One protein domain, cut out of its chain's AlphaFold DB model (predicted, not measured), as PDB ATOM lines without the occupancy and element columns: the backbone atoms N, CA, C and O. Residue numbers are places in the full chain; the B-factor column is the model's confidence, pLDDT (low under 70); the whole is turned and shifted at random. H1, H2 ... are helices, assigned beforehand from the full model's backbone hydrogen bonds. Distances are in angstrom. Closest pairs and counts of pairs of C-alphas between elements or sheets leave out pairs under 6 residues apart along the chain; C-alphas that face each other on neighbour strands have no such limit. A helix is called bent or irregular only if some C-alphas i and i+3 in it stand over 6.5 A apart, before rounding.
ATOM      1  N   LYS A  27       2.119  45.282 163.828       83.25
ATOM      2  CA  LYS A  27       2.106  45.261 162.360       83.25
ATOM      3  C   LYS A  27       0.697  45.243 161.759       83.25
ATOM      4  O   LYS A  27       0.452  45.957 160.791       83.25
ATOM      5  N   LEU A  28      -0.226  44.449 162.305       88.12
ATOM      6  CA  LEU A  28      -1.625  44.403 161.864       88.12
ATOM      7  C   LEU A  28      -2.333  45.731 162.150       88.12
ATOM      8  O   LEU A  28      -2.980  46.269 161.257       88.12
ATOM      9  N   VAL A  29      -2.172  46.280 163.359       89.75
ATOM     10  CA  VAL A  29      -2.767  47.576 163.734       89.75
ATOM     11  C   VAL A  29      -2.261  48.681 162.808       89.75
ATOM     12  O   VAL A  29      -3.069  49.402 162.226       89.75
ATOM     13  N   ASN A  30      -0.948  48.756 162.580       89.19
ATOM     14  CA  ASN A  30      -0.357  49.739 161.672       89.19
ATOM     15  C   ASN A  30      -0.832  49.548 160.225       89.19
ATOM     16  O   ASN A  30      -1.170  50.519 159.553       89.19
ATOM     17  N   SER A  31      -0.939  48.304 159.748       90.94
ATOM     18  CA  SER A  31      -1.434  48.013 158.392       90.94
ATOM     19  C   SER A  31      -2.889  48.455 158.209       90.94
ATOM     20  O   SER A  31      -3.228  49.069 157.197       90.94
ATOM     21  N   LEU A  32      -3.745  48.205 159.206       94.44
ATOM     22  CA  LEU A  32      -5.133  48.667 159.202       94.44
ATOM     23  C   LEU A  32      -5.218  50.195 159.254       94.44
ATOM     24  O   LEU A  32      -5.980  50.786 158.493       94.44
ATOM     25  N   LEU A  33      -4.418  50.846 160.100       94.00
ATOM     26  CA  LEU A  33      -4.365  52.307 160.186       94.00
ATOM     27  C   LEU A  33      -3.860  52.954 158.893       94.00
ATOM     28  O   LEU A  33      -4.331  54.034 158.543       94.00
ATOM     29  N   ASN A  34      -2.959  52.298 158.163       92.62
ATOM     30  CA  ASN A  34      -2.523  52.743 156.840       92.62
ATOM     31  C   ASN A  34      -3.646  52.643 155.808       92.62
ATOM     32  O   ASN A  34      -3.892  53.608 155.090       92.62
ATOM     33  N   GLY A  35      -4.374  51.522 155.777       92.56
ATOM     34  CA  GLY A  35      -5.541  51.367 154.903       92.56
ATOM     35  C   GLY A  35      -6.642  52.386 155.211       92.56
ATOM     36  O   GLY A  35      -7.163  53.033 154.308       92.56
ATOM     37  N   ILE A  36      -6.947  52.593 156.495       94.62
ATOM     38  CA  ILE A  36      -7.892  53.621 156.952       94.62
ATOM     39  C   ILE A  36      -7.415  55.015 156.532       94.62
ATOM     40  O   ILE A  36      -8.209  55.798 156.014       94.62
ATOM     41  N   GLY A  37      -6.133  55.321 156.736       91.00
ATOM     42  CA  GLY A  37      -5.535  56.590 156.339       91.00
ATOM     43  C   GLY A  37      -5.681  56.848 154.842       91.00
ATOM     44  O   GLY A  37      -6.166  57.905 154.458       91.00
ATOM     45  N   ALA A  38      -5.374  55.851 154.009       91.44
ATOM     46  CA  ALA A  38      -5.507  55.945 152.557       91.44
ATOM     47  C   ALA A  38      -6.952  56.211 152.102       91.44
ATOM     48  O   ALA A  38      -7.162  56.974 151.162       91.44
ATOM     49  N   ILE A  39      -7.948  55.622 152.779       92.12
ATOM     50  CA  ILE A  39      -9.367  55.916 152.521       92.12
ATOM     51  C   ILE A  39      -9.689  57.360 152.925       92.12
ATOM     52  O   ILE A  39     -10.354  58.078 152.189       92.12
ATOM     53  N   LEU A  40      -9.225  57.817 154.089       90.38
ATOM     54  CA  LEU A  40      -9.509  59.175 154.567       90.38
ATOM     55  C   LEU A  40      -8.838  60.275 153.735       90.38
ATOM     56  O   LEU A  40      -9.372  61.380 153.662       90.38
ATOM     57  N   ASP A  41      -7.704  59.971 153.105       88.88
ATOM     58  CA  ASP A  41      -6.970  60.909 152.253       88.88
ATOM     59  C   ASP A  41      -7.637  61.102 150.877       88.88
ATOM     60  O   ASP A  41      -7.374  62.091 150.191       88.88
ATOM     61  N   GLN A  42      -8.529  60.193 150.468       87.31
ATOM     62  CA  GLN A  42      -9.253  60.283 149.202       87.31
ATOM     63  C   GLN A  42     -10.546  61.103 149.327       87.31
ATOM     64  O   GLN A  42     -11.406  60.900 150.193       87.31
ATOM     65  N   ILE A  43     -10.723  62.032 148.390       75.00
ATOM     66  CA  ILE A  43     -11.964  62.793 148.230       75.00
ATOM     67  C   ILE A  43     -12.952  61.926 147.436       75.00
ATOM     68  O   ILE A  43     -12.580  61.327 146.435       75.00
ATOM     69  N   GLY A  44     -14.217  61.864 147.867       75.00
ATOM     70  CA  GLY A  44     -15.287  61.188 147.114       75.00
ATOM     71  C   GLY A  44     -15.905  59.957 147.780       75.00
ATOM     72  O   GLY A  44     -16.921  59.464 147.301       75.00
ATOM     73  N   HIS A  45     -15.372  59.481 148.909       83.75
ATOM     74  CA  HIS A  45     -16.060  58.448 149.687       83.75
ATOM     75  C   HIS A  45     -17.326  58.987 150.360       83.75
ATOM     76  O   HIS A  45     -17.295  60.063 150.970       83.75
ATOM     77  N   GLY A  46     -18.407  58.204 150.282       84.62
ATOM     78  CA  GLY A  46     -19.693  58.506 150.909       84.62
ATOM     79  C   GLY A  46     -19.618  58.630 152.440       84.62
ATOM     80  O   GLY A  46     -18.667  58.138 153.066       84.62
ATOM     81  N   PRO A  47     -20.604  59.300 153.062       84.19
ATOM     82  CA  PRO A  47     -20.622  59.567 154.500       84.19
ATOM     83  C   PRO A  47     -20.631  58.291 155.356       84.19
ATOM     84  O   PRO A  47     -20.057  58.288 156.444       84.19
ATOM     85  N   GLU A  48     -21.205  57.195 154.861       88.31
ATOM     86  CA  GLU A  48     -21.268  55.901 155.544       88.31
ATOM     87  C   GLU A  48     -19.874  55.293 155.701       88.31
ATOM     88  O   GLU A  48     -19.472  54.925 156.805       88.31
ATOM     89  N   LEU A  49     -19.100  55.241 154.609       89.50
ATOM     90  CA  LEU A  49     -17.738  54.713 154.655       89.50
ATOM     91  C   LEU A  49     -16.870  55.572 155.574       89.50
ATOM     92  O   LEU A  49     -16.157  55.025 156.411       89.50
ATOM     93  N   ARG A  50     -16.986  56.905 155.481       88.25
ATOM     94  CA  ARG A  50     -16.274  57.845 156.363       88.25
ATOM     95  C   ARG A  50     -16.582  57.589 157.836       88.25
ATOM     96  O   ARG A  50     -15.664  57.519 158.648       88.25
ATOM     97  N   ALA A  51     -17.850  57.408 158.184       89.19
ATOM     98  CA  ALA A  51     -18.259  57.111 159.550       89.19
ATOM     99  C   ALA A  51     -17.691  55.783 160.061       89.19
ATOM    100  O   ALA A  51     -17.159  55.745 161.172       89.19
ATOM    101  N   VAL A  52     -17.714  54.728 159.243       91.88
ATOM    102  CA  VAL A  52     -17.126  53.429 159.599       91.88
ATOM    103  C   VAL A  52     -15.619  53.548 159.820       91.88
ATOM    104  O   VAL A  52     -15.118  53.112 160.859       91.88
ATOM    105  N   VAL A  53     -14.881  54.163 158.894       94.06
ATOM    106  CA  VAL A  53     -13.415  54.230 159.000       94.06
ATOM    107  C   VAL A  53     -12.951  55.161 160.122       94.06
ATOM    108  O   VAL A  53     -11.983  54.836 160.802       94.06
ATOM    109  N   VAL A  54     -13.665  56.259 160.403       94.69
ATOM    110  CA  VAL A  54     -13.385  57.129 161.562       94.69
ATOM    111  C   VAL A  54     -13.709  56.414 162.877       94.69
ATOM    112  O   VAL A  54     -12.946  56.510 163.840       94.69
ATOM    113  N   ALA A  55     -14.803  55.648 162.933       93.50
ATOM    114  CA  ALA A  55     -15.129  54.828 164.099       93.50
ATOM    115  C   ALA A  55     -14.071  53.743 164.359       93.50
ATOM    116  O   ALA A  55     -13.701  53.513 165.513       93.50
ATOM    117  N   LEU A  56     -13.555  53.105 163.303       94.50
ATOM    118  CA  LEU A  56     -12.459  52.137 163.386       94.50
ATOM    119  C   LEU A  56     -11.145  52.801 163.808       94.50
ATOM    120  O   LEU A  56     -10.487  52.299 164.718       94.50
ATOM    121  N   ALA A  57     -10.803  53.952 163.224       95.50
ATOM    122  CA  ALA A  57      -9.636  54.740 163.614       95.50
ATOM    123  C   ALA A  57      -9.665  55.053 165.114       95.50
ATOM    124  O   ALA A  57      -8.703  54.769 165.821       95.50
ATOM    125  N   GLY A  58     -10.808  55.511 165.632       94.06
ATOM    126  CA  GLY A  58     -10.983  55.811 167.054       94.06
ATOM    127  C   GLY A  58     -10.870  54.596 167.984       94.06
ATOM    128  O   GLY A  58     -10.753  54.767 169.196       94.06
ATOM    129  N   ARG A  59     -10.915  53.365 167.462       93.00
ATOM    130  CA  ARG A  59     -10.656  52.135 168.233       93.00
ATOM    131  C   ARG A  59      -9.216  51.646 168.101       93.00
ATOM    132  O   ARG A  59      -8.692  51.106 169.064       93.00
ATOM    133  N   LEU A  60      -8.606  51.817 166.930       94.44
ATOM    134  CA  LEU A  60      -7.276  51.289 166.617       94.44
ATOM    135  C   LEU A  60      -6.147  52.242 167.008       94.44
ATOM    136  O   LEU A  60      -5.110  51.786 167.472       94.44
ATOM    137  N   LEU A  61      -6.345  53.552 166.857       93.06
ATOM    138  CA  LEU A  61      -5.333  54.556 167.181       93.06
ATOM    139  C   LEU A  61      -4.867  54.480 168.645       93.06
ATOM    140  O   LEU A  61      -3.660  54.488 168.854       93.06
ATOM    141  N   PRO A  62      -5.745  54.320 169.661       90.31
ATOM    142  CA  PRO A  62      -5.296  54.151 171.048       90.31
ATOM    143  C   PRO A  62      -4.454  52.890 171.304       90.31
ATOM    144  O   PRO A  62      -3.788  52.806 172.329       90.31
ATOM    145  N   LEU A  63      -4.497  51.908 170.397       90.50
ATOM    146  CA  LEU A  63      -3.684  50.687 170.444       90.50
ATOM    147  C   LEU A  63      -2.375  50.830 169.649       90.50
ATOM    148  O   LEU A  63      -1.571  49.902 169.595       90.50
ATOM    149  N   CYS A  64      -2.172  51.970 168.980       89.44
ATOM    150  CA  CYS A  64      -0.979  52.249 168.200       89.44
ATOM    151  C   CYS A  64       0.101  52.856 169.098       89.44
ATOM    152  O   CYS A  64      -0.068  53.937 169.659       89.44
ATOM    153  N   HIS A  65       1.230  52.160 169.197       85.75
ATOM    154  CA  HIS A  65       2.421  52.628 169.912       85.75
ATOM    155  C   HIS A  65       3.512  53.156 168.969       85.75
ATOM    156  O   HIS A  65       4.582  53.551 169.419       85.75
ATOM    157  N   ASP A  66       3.260  53.143 167.657       88.62
ATOM    158  CA  ASP A  66       4.201  53.617 166.647       88.62
ATOM    159  C   ASP A  66       4.084  55.137 166.491       88.62
ATOM    160  O   ASP A  66       3.122  55.660 165.926       88.62
ATOM    161  N   THR A  67       5.083  55.858 166.994       87.25
ATOM    162  CA  THR A  67       5.127  57.322 166.945       87.25
ATOM    163  C   THR A  67       5.158  57.861 165.519       87.25
ATOM    164  O   THR A  67       4.571  58.909 165.269       87.25
ATOM    165  N   ASN A  68       5.760  57.150 164.561       88.31
ATOM    166  CA  ASN A  68       5.770  57.576 163.160       88.31
ATOM    167  C   ASN A  68       4.368  57.480 162.559       88.31
ATOM    168  O   ASN A  68       3.920  58.383 161.848       88.31
ATOM    169  N   GLN A  69       3.644  56.412 162.901       89.06
ATOM    170  CA  GLN A  69       2.252  56.249 162.509       89.06
ATOM    171  C   GLN A  69       1.392  57.383 163.084       89.06
ATOM    172  O   GLN A  69       0.622  57.995 162.341       89.06
ATOM    173  N   LEU A  70       1.552  57.718 164.367       90.75
ATOM    174  CA  LEU A  70       0.827  58.826 165.002       90.75
ATOM    175  C   LEU A  70       1.176  60.182 164.380       90.75
ATOM    176  O   LEU A  70       0.271  60.962 164.086       90.75
ATOM    177  N   THR A  71       2.451  60.431 164.081       89.88
ATOM    178  CA  THR A  71       2.899  61.647 163.388       89.88
ATOM    179  C   THR A  71       2.310  61.749 161.983       89.88
ATOM    180  O   THR A  71       1.848  62.817 161.591       89.88
ATOM    181  N   SER A  72       2.202  60.642 161.239       89.75
ATOM    182  CA  SER A  72       1.530  60.646 159.928       89.75
ATOM    183  C   SER A  72       0.041  61.012 160.021       89.75
ATOM    184  O   SER A  72      -0.543  61.553 159.082       89.75
ATOM    185  N   TRP A  73      -0.593  60.708 161.155       91.69
ATOM    186  CA  TRP A  73      -2.003  60.982 161.397       91.69
ATOM    187  C   TRP A  73      -2.246  62.400 161.904       91.69
ATOM    188  O   TRP A  73      -3.165  63.052 161.410       91.69
ATOM    189  N   PHE A  74      -1.436  62.885 162.843       91.56
ATOM    190  CA  PHE A  74      -1.703  64.110 163.605       91.56
ATOM    191  C   PHE A  74      -0.684  65.240 163.410       91.56
ATOM    192  O   PHE A  74      -0.928  66.361 163.861       91.56
ATOM    193  N   GLY A  75       0.425  64.977 162.722       85.12
ATOM    194  CA  GLY A  75       1.544  65.907 162.601       85.12
ATOM    195  C   GLY A  75       2.520  65.814 163.776       85.12
ATOM    196  O   GLY A  75       2.484  64.863 164.560       85.12
ATOM    197  N   GLU A  76       3.431  66.783 163.853       72.44
ATOM    198  CA  GLU A  76       4.606  66.740 164.728       72.44
ATOM    199  C   GLU A  76       4.332  66.878 166.236       72.44
ATOM    200  O   GLU A  76       3.339  67.455 166.684       72.44
ATOM    201  N   HIS A  77       5.318  66.394 166.999       56.66
ATOM    202  CA  HIS A  77       5.504  66.584 168.439       56.66
ATOM    203  C   HIS A  77       6.439  67.789 168.752       56.66
ATOM    204  O   HIS A  77       6.705  68.089 169.916       56.66
ATOM    205  N   THR A  78       6.969  68.488 167.737       50.81
ATOM    206  CA  THR A  78       8.062  69.475 167.870       50.81
ATOM    207  C   THR A  78       7.757  70.847 167.265       50.81
ATOM    208  O   THR A  78       6.913  71.017 166.393       50.81
ATOM    209  N   THR A  79       8.426  71.857 167.823       50.00
ATOM    210  CA  THR A  79       8.042  73.276 167.894       50.00
ATOM    211  C   THR A  79       8.423  74.150 166.695       50.00
ATOM    212  O   THR A  79       8.373  75.372 166.813       50.00
ATOM    213  N   GLU A  80       8.803  73.586 165.547       47.12
ATOM    214  CA  GLU A  80       9.408  74.393 164.467       47.12
ATOM    215  C   GLU A  80       8.468  74.732 163.299       47.12
ATOM    216  O   GLU A  80       8.774  75.627 162.514       47.12
ATOM    217  N   SER A  81       7.267  74.146 163.228       47.59
ATOM    218  CA  SER A  81       6.217  74.660 162.338       47.59
ATOM    219  C   SER A  81       4.821  74.538 162.959       47.59
ATOM    220  O   SER A  81       4.187  73.488 162.990       47.59
ATOM    221  N   ILE A  82       4.305  75.652 163.478       53.00
ATOM    222  CA  ILE A  82       2.999  75.699 164.162       53.00
ATOM    223  C   ILE A  82       1.813  75.498 163.190       53.00
ATOM    224  O   ILE A  82       0.679  75.314 163.621       53.00
ATOM    225  N   ASN A  83       2.023  75.463 161.872       55.41
ATOM    226  CA  ASN A  83       0.957  75.897 160.968       55.41
ATOM    227  C   ASN A  83       0.321  74.852 160.055       55.41
ATOM    228  O   ASN A  83      -0.651  75.208 159.387       55.41
ATOM    229  N   GLU A  84       0.758  73.590 160.029       73.12
ATOM    230  CA  GLU A  84       0.119  72.630 159.124       73.12
ATOM    231  C   GLU A  84      -0.402  71.363 159.805       73.12
ATOM    232  O   GLU A  84       0.271  70.347 159.944       73.12
ATOM    233  N   LEU A  85      -1.683  71.415 160.189       87.25
ATOM    234  CA  LEU A  85      -2.449  70.217 160.525       87.25
ATOM    235  C   LEU A  85      -2.492  69.287 159.314       87.25
ATOM    236  O   LEU A  85      -2.747  69.741 158.196       87.25
ATOM    237  N   THR A  86      -2.346  67.984 159.533       90.44
ATOM    238  CA  THR A  86      -2.511  66.989 158.466       90.44
ATOM    239  C   THR A  86      -3.931  67.045 157.877       90.44
ATOM    240  O   THR A  86      -4.879  67.418 158.582       90.44
ATOM    241  N   PRO A  87      -4.141  66.626 156.615       90.25
ATOM    242  CA  PRO A  87      -5.478  66.541 156.021       90.25
ATOM    243  C   PRO A  87      -6.463  65.731 156.875       90.25
ATOM    244  O   PRO A  87      -7.609  66.142 157.064       90.25
ATOM    245  N   ARG A  88      -5.995  64.629 157.478       92.25
ATOM    246  CA  ARG A  88      -6.787  63.789 158.389       92.25
ATOM    247  C   ARG A  88      -7.201  64.546 159.646       92.25
ATOM    248  O   ARG A  88      -8.360  64.483 160.044       92.25
ATOM    249  N   THR A  89      -6.298  65.320 160.241       93.19
ATOM    250  CA  THR A  89      -6.621  66.142 161.415       93.19
ATOM    251  C   THR A  89      -7.622  67.240 161.076       93.19
ATOM    252  O   THR A  89      -8.594  67.432 161.804       93.19
ATOM    253  N   ARG A  90      -7.455  67.915 159.930       92.94
ATOM    254  CA  ARG A  90      -8.432  68.903 159.438       92.94
ATOM    255  C   ARG A  90      -9.804  68.269 159.216       92.94
ATOM    256  O   ARG A  90     -10.809  68.877 159.569       92.94
ATOM    257  N   LEU A  91      -9.854  67.043 158.689       92.94
ATOM    258  CA  LEU A  91     -11.096  66.288 158.535       92.94
ATOM    259  C   LEU A  91     -11.759  66.000 159.889       92.94
ATOM    260  O   LEU A  91     -12.961  66.210 160.026       92.94
ATOM    261  N   LEU A  92     -11.000  65.559 160.896       95.19
ATOM    262  CA  LEU A  92     -11.525  65.327 162.248       95.19
ATOM    263  C   LEU A  92     -12.089  66.617 162.865       95.19
ATOM    264  O   LEU A  92     -13.186  66.602 163.424       95.19
ATOM    265  N   LEU A  93     -11.393  67.746 162.705       94.88
ATOM    266  CA  LEU A  93     -11.899  69.050 163.144       94.88
ATOM    267  C   LEU A  93     -13.160  69.465 162.381       94.88
ATOM    268  O   LEU A  93     -14.111  69.926 163.003       94.88
ATOM    269  N   ALA A  94     -13.221  69.238 161.068       93.38
ATOM    270  CA  ALA A  94     -14.415  69.513 160.274       93.38
ATOM    271  C   ALA A  94     -15.615  68.655 160.720       93.38
ATOM    272  O   ALA A  94     -16.734  69.160 160.815       93.38
ATOM    273  N   ILE A  95     -15.386  67.380 161.060       93.06
ATOM    274  CA  ILE A  95     -16.410  66.506 161.651       93.06
ATOM    275  C   ILE A  95     -16.897  67.107 162.972       93.06
ATOM    276  O   ILE A  95     -18.098  67.325 163.125       93.06
ATOM    277  N   LEU A  96     -15.981  67.441 163.891       93.88
ATOM    278  CA  LEU A  96     -16.323  68.089 165.160       93.88
ATOM    279  C   LEU A  96     -17.124  69.380 164.937       93.88
ATOM    280  O   LEU A  96     -18.099  69.630 165.646       93.88
ATOM    281  N   ASP A  97     -16.745  70.180 163.942       91.81
ATOM    282  CA  ASP A  97     -17.394  71.447 163.622       91.81
ATOM    283  C   ASP A  97     -18.806  71.280 163.054       91.81
ATOM    284  O   ASP A  97     -19.685  72.103 163.335       91.81
ATOM    285  N   SER A  98     -19.039  70.198 162.315       88.56
ATOM    286  CA  SER A  98     -20.330  69.873 161.703       88.56
ATOM    287  C   SER A  98     -21.347  69.256 162.673       88.56
ATOM    288  O   SER A  98     -22.552  69.302 162.418       88.56
ATOM    289  N   CYS A  99     -20.903  68.700 163.804       82.50
ATOM    290  CA  CYS A  99     -21.798  68.020 164.736       82.50
ATOM    291  C   CYS A  99     -22.557  68.998 165.652       82.50
ATOM    292  O   CYS A  99     -21.983  69.904 166.269       82.50
ATOM    293  N   SER A 100     -23.864  68.760 165.807       68.50
ATOM    294  CA  SER A 100     -24.697  69.384 166.841       68.50
ATOM    295  C   SER A 100     -25.236  68.326 167.803       68.50
ATOM    296  O   SER A 100     -25.740  67.294 167.362       68.50
ATOM    297  N   LEU A 101     -25.166  68.593 169.114       61.47
ATOM    298  CA  LEU A 101     -25.757  67.721 170.141       61.47
ATOM    299  C   LEU A 101     -27.283  67.611 170.014       61.47
ATOM    300  O   LEU A 101     -27.852  66.595 170.415       61.47
ATOM    301  N   ASP A 102     -27.940  68.622 169.441       50.78
ATOM    302  CA  ASP A 102     -29.403  68.674 169.331       50.78
ATOM    303  C   ASP A 102     -29.966  67.551 168.442       50.78
ATOM    304  O   ASP A 102     -31.135  67.179 168.566       50.78
ATOM    305  N   ASN A 134     -28.917  58.800 162.328       59.75
ATOM    306  CA  ASN A 134     -28.548  59.203 163.686       59.75
ATOM    307  C   ASN A 134     -27.497  58.266 164.295       59.75
ATOM    308  O   ASN A 134     -26.536  58.734 164.908       59.75
ATOM    309  N   ASN A 135     -27.625  56.955 164.068       62.59
ATOM    310  CA  ASN A 135     -26.645  55.972 164.533       62.59
ATOM    311  C   ASN A 135     -25.295  56.147 163.827       62.59
ATOM    312  O   ASN A 135     -24.250  56.136 164.479       62.59
ATOM    313  N   MET A 136     -25.309  56.388 162.513       64.62
ATOM    314  CA  MET A 136     -24.087  56.633 161.746       64.62
ATOM    315  C   MET A 136     -23.371  57.908 162.211       64.62
ATOM    316  O   MET A 136     -22.158  57.906 162.429       64.62
ATOM    317  N   THR A 137     -24.132  58.977 162.461       78.62
ATOM    318  CA  THR A 137     -23.598  60.233 163.008       78.62
ATOM    319  C   THR A 137     -23.011  60.031 164.408       78.62
ATOM    320  O   THR A 137     -21.946  60.570 164.705       78.62
ATOM    321  N   SER A 138     -23.651  59.211 165.251       82.44
ATOM    322  CA  SER A 138     -23.166  58.868 166.597       82.44
ATOM    323  C   SER A 138     -21.835  58.101 166.568       82.44
ATOM    324  O   SER A 138     -20.896  58.435 167.297       82.44
ATOM    325  N   HIS A 139     -21.701  57.111 165.680       85.25
ATOM    326  CA  HIS A 139     -20.445  56.379 165.506       85.25
ATOM    327  C   HIS A 139     -19.330  57.266 164.949       85.25
ATOM    328  O   HIS A 139     -18.202  57.197 165.445       85.25
ATOM    329  N   LEU A 140     -19.653  58.128 163.982       90.88
ATOM    330  CA  LEU A 140     -18.720  59.096 163.411       90.88
ATOM    331  C   LEU A 140     -18.177  60.047 164.483       90.88
ATOM    332  O   LEU A 140     -16.960  60.170 164.621       90.88
ATOM    333  N   ILE A 141     -19.050  60.690 165.270       92.56
ATOM    334  CA  ILE A 141     -18.603  61.636 166.303       92.56
ATOM    335  C   ILE A 141     -17.853  60.924 167.426       92.56
ATOM    336  O   ILE A 141     -16.809  61.402 167.855       92.56
ATOM    337  N   THR A 142     -18.305  59.743 167.852       91.88
ATOM    338  CA  THR A 142     -17.612  58.965 168.889       91.88
ATOM    339  C   THR A 142     -16.221  58.535 168.427       91.88
ATOM    340  O   THR A 142     -15.255  58.649 169.181       91.88
ATOM    341  N   GLY A 143     -16.099  58.073 167.179       94.31
ATOM    342  CA  GLY A 143     -14.818  57.763 166.552       94.31
ATOM    343  C   GLY A 143     -13.912  58.987 166.469       94.31
ATOM    344  O   GLY A 143     -12.759  58.925 166.888       94.31
ATOM    345  N   CYS A 144     -14.462  60.114 166.012       96.19
ATOM    346  CA  CYS A 144     -13.750  61.380 165.893       96.19
ATOM    347  C   CYS A 144     -13.200  61.847 167.246       96.19
ATOM    348  O   CYS A 144     -12.003  62.088 167.368       96.19
ATOM    349  N   ILE A 145     -14.033  61.885 168.288       96.94
ATOM    350  CA  ILE A 145     -13.620  62.299 169.633       96.94
ATOM    351  C   ILE A 145     -12.530  61.382 170.199       96.94
ATOM    352  O   ILE A 145     -11.589  61.876 170.814       96.94
ATOM    353  N   ARG A 146     -12.597  60.066 169.959       95.94
ATOM    354  CA  ARG A 146     -11.517  59.143 170.357       95.94
ATOM    355  C   ARG A 146     -10.212  59.414 169.610       95.94
ATOM    356  O   ARG A 146      -9.153  59.398 170.228       95.94
ATOM    357  N   CYS A 147     -10.282  59.695 168.305       96.75
ATOM    358  CA  CYS A 147      -9.105  60.089 167.528       96.75
ATOM    359  C   CYS A 147      -8.500  61.385 168.081       96.75
ATOM    360  O   CYS A 147      -7.296  61.452 168.300       96.75
ATOM    361  N   LEU A 148      -9.332  62.396 168.349       97.00
ATOM    362  CA  LEU A 148      -8.896  63.682 168.894       97.00
ATOM    363  C   LEU A 148      -8.321  63.555 170.311       97.00
ATOM    364  O   LEU A 148      -7.364  64.254 170.630       97.00
ATOM    365  N   ALA A 149      -8.856  62.666 171.152       96.31
ATOM    366  CA  ALA A 149      -8.324  62.422 172.494       96.31
ATOM    367  C   ALA A 149      -6.870  61.936 172.443       96.31
ATOM    368  O   ALA A 149      -6.030  62.448 173.175       96.31
ATOM    369  N   LEU A 150      -6.549  61.017 171.526       95.19
ATOM    370  CA  LEU A 150      -5.162  60.610 171.301       95.19
ATOM    371  C   LEU A 150      -4.344  61.716 170.621       95.19
ATOM    372  O   LEU A 150      -3.230  62.018 171.041       95.19
ATOM    373  N   GLY A 151      -4.903  62.333 169.579       94.19
ATOM    374  CA  GLY A 151      -4.207  63.335 168.781       94.19
ATOM    375  C   GLY A 151      -3.797  64.566 169.586       94.19
ATOM    376  O   GLY A 151      -2.712  65.086 169.374       94.19
ATOM    377  N   THR A 152      -4.621  65.022 170.531       94.31
ATOM    378  CA  THR A 152      -4.305  66.177 171.399       94.31
ATOM    379  C   THR A 152      -3.220  65.883 172.431       94.31
ATOM    380  O   THR A 152      -2.536  66.803 172.880       94.31
ATOM    381  N   ASN A 153      -3.012  64.614 172.785       92.56
ATOM    382  CA  ASN A 153      -1.855  64.213 173.577       92.56
ATOM    383  C   ASN A 153      -0.557  64.259 172.746       92.56
ATOM    384  O   ASN A 153       0.489  64.623 173.270       92.56
ATOM    385  N   HIS A 154      -0.637  63.917 171.455       91.12
ATOM    386  CA  HIS A 154       0.520  63.805 170.552       91.12
ATOM    387  C   HIS A 154       0.920  65.124 169.872       91.12
ATOM    388  O   HIS A 154       2.104  65.422 169.753       91.12
ATOM    389  N   SER A 155      -0.057  65.907 169.412       91.69
ATOM    390  CA  SER A 155       0.131  67.061 168.524       91.69
ATOM    391  C   SER A 155      -0.212  68.369 169.228       91.69
ATOM    392  O   SER A 155      -1.372  68.645 169.556       91.69
ATOM    393  N   VAL A 156       0.809  69.204 169.424       91.12
ATOM    394  CA  VAL A 156       0.678  70.544 170.015       91.12
ATOM    395  C   VAL A 156      -0.184  71.444 169.129       91.12
ATOM    396  O   VAL A 156      -1.090  72.114 169.620       91.12
ATOM    397  N   SER A 157       0.015  71.403 167.809       90.88
ATOM    398  CA  SER A 157      -0.782  72.185 166.856       90.88
ATOM    399  C   SER A 157      -2.267  71.814 166.910       90.88
ATOM    400  O   SER A 157      -3.125  72.687 166.790       90.88
ATOM    401  N   LEU A 158      -2.597  70.538 167.148       93.75
ATOM    402  CA  LEU A 158      -3.984  70.118 167.355       93.75
ATOM    403  C   LEU A 158      -4.559  70.653 168.673       93.75
ATOM    404  O   LEU A 158      -5.734  71.029 168.704       93.75
ATOM    405  N   ARG A 159      -3.755  70.732 169.744       94.31
ATOM    406  CA  ARG A 159      -4.194  71.372 170.994       94.31
ATOM    407  C   ARG A 159      -4.578  72.825 170.765       94.31
ATOM    408  O   ARG A 159      -5.699  73.183 171.108       94.31
ATOM    409  N   TYR A 160      -3.722  73.617 170.121       94.12
ATOM    410  CA  TYR A 160      -4.030  75.016 169.797       94.12
ATOM    411  C   TYR A 160      -5.240  75.138 168.869       94.12
ATOM    412  O   TYR A 160      -6.169  75.892 169.154       94.12
ATOM    413  N   ALA A 161      -5.323  74.309 167.823       94.25
ATOM    414  CA  ALA A 161      -6.458  74.322 166.901       94.25
ATOM    415  C   ALA A 161      -7.814  74.058 167.585       94.25
ATOM    416  O   ALA A 161      -8.854  74.498 167.088       94.25
ATOM    417  N   ILE A 162      -7.830  73.328 168.704       96.25
ATOM    418  CA  ILE A 162      -9.037  73.099 169.502       96.25
ATOM    419  C   ILE A 162      -9.191  74.169 170.585       96.25
ATOM    420  O   ILE A 162     -10.256  74.773 170.672       96.25
ATOM    421  N   GLY A 163      -8.168  74.374 171.410       96.56
ATOM    422  CA  GLY A 163      -8.198  75.203 172.614       96.56
ATOM    423  C   GLY A 163      -8.360  76.701 172.349       96.56
ATOM    424  O   GLY A 163      -9.078  77.372 173.098       96.56
ATOM    425  N   ASP A 164      -7.797  77.199 171.245       96.00
ATOM    426  CA  ASP A 164      -7.914  78.605 170.834       96.00
ATOM    427  C   ASP A 164      -9.281  78.919 170.203       96.00
ATOM    428  O   ASP A 164      -9.687  80.078 170.116       96.00
ATOM    429  N   ASP A 165     -10.048  77.900 169.799       96.56
ATOM    430  CA  ASP A 165     -11.376  78.089 169.223       96.56
ATOM    431  C   ASP A 165     -12.475  77.934 170.288       96.56
ATOM    432  O   ASP A 165     -12.896  76.836 170.677       96.56
TER     433      ASP A 165
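What this domain is: This is residues 27 to 102 and 134 to 165 of the 293 residues of an uncharacterized protein of Schistosoma mattheei (UniProt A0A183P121). A crossed cluster of helices is built round one long helix, H5, with H2 and H4 packed on two sides of it and H1 folded back on H2 as a helical hairpin. Near the last residues of H5, H3 packs on residues 151 to 154, and H6 turns back from H5 at a corner. The printed part has 108 residues with six named helices, H1 to H6 in order along the chain, and no named strand; its class is all helix. It is compact, with a radius of gyration of the C-alphas of 13.2 A and spans of 40 by 36 by 24 A.

Where its parts are: H5, residues 134 to 154, is the longest helix at 30.2 A; its C-alpha 134 is at (-28.548, 59.203, 163.686). H2, residues 47 to 63, measures 24.9 A; it is neither bent nor irregular, but only just: C-alphas 59 and 62 are 6.4 A apart. H1, residues 27 to 41, measures 20.7 A and begins with C-alpha 27 at (2.106, 45.261, 162.360). H4, residues 87 to 98, measures 16.2 A. H3, residues 67 to 74, and H6, residues 156 to 163, are shorter; C-alpha 163 is at (-8.198, 75.203, 172.614).

How they stand to each other: H5 is the hub, touching four other helices. H2 touches it at a steep tilt of 37 degrees, only just past shallow, the same way; the closest C-alphas, of Ala 55 and Gly 143, are 3.8 A apart. H4 touches H5 with residues 92 to 96 alone, opposite ways at a steep tilt of 51 degrees, closest at the C-alphas of Leu 92 and Cys 144, 5.8 A. H3 touches H5 at a steep tilt of 53 degrees, with the C-alphas of Phe 74 and Gly 151 closest at 5.8 A. H6 and H5 touch only at the corner by their link, where the closest C-alphas, of Thr 152 and Arg 159, are 5.2 A apart. Farther out, H1 and H2 form a hairpin at a shallow tilt of 34 degrees, only just short of steep, with the C-alphas of Ile 36 and Val 53 closest at 5.9 A. H1 touches H4 with residues 37 to 41 alone, closest at the C-alphas of Leu 40 and Arg 88, 6.6 A. H1 and H5 are apart. Every O i to N i+4 pair is within hydrogen-bond range in H1, H3, H4 and H6, against 11 of 13 in H2 and 16 of 17 in H5.

The domain as a whole: The two C-alphas farthest apart, those of Glu 80 and Asn 134, are 40.9 A apart. Residues 103 to 133 are not printed, and C-alphas 102 and 134 are 11.1 A apart across this cut. The link from H3 to H4, residues 75 to 86, is long. Mean pLDDT of the printed part is 86.5; residues 77 to 83, 100 to 102 and 134 to 136 are under 70.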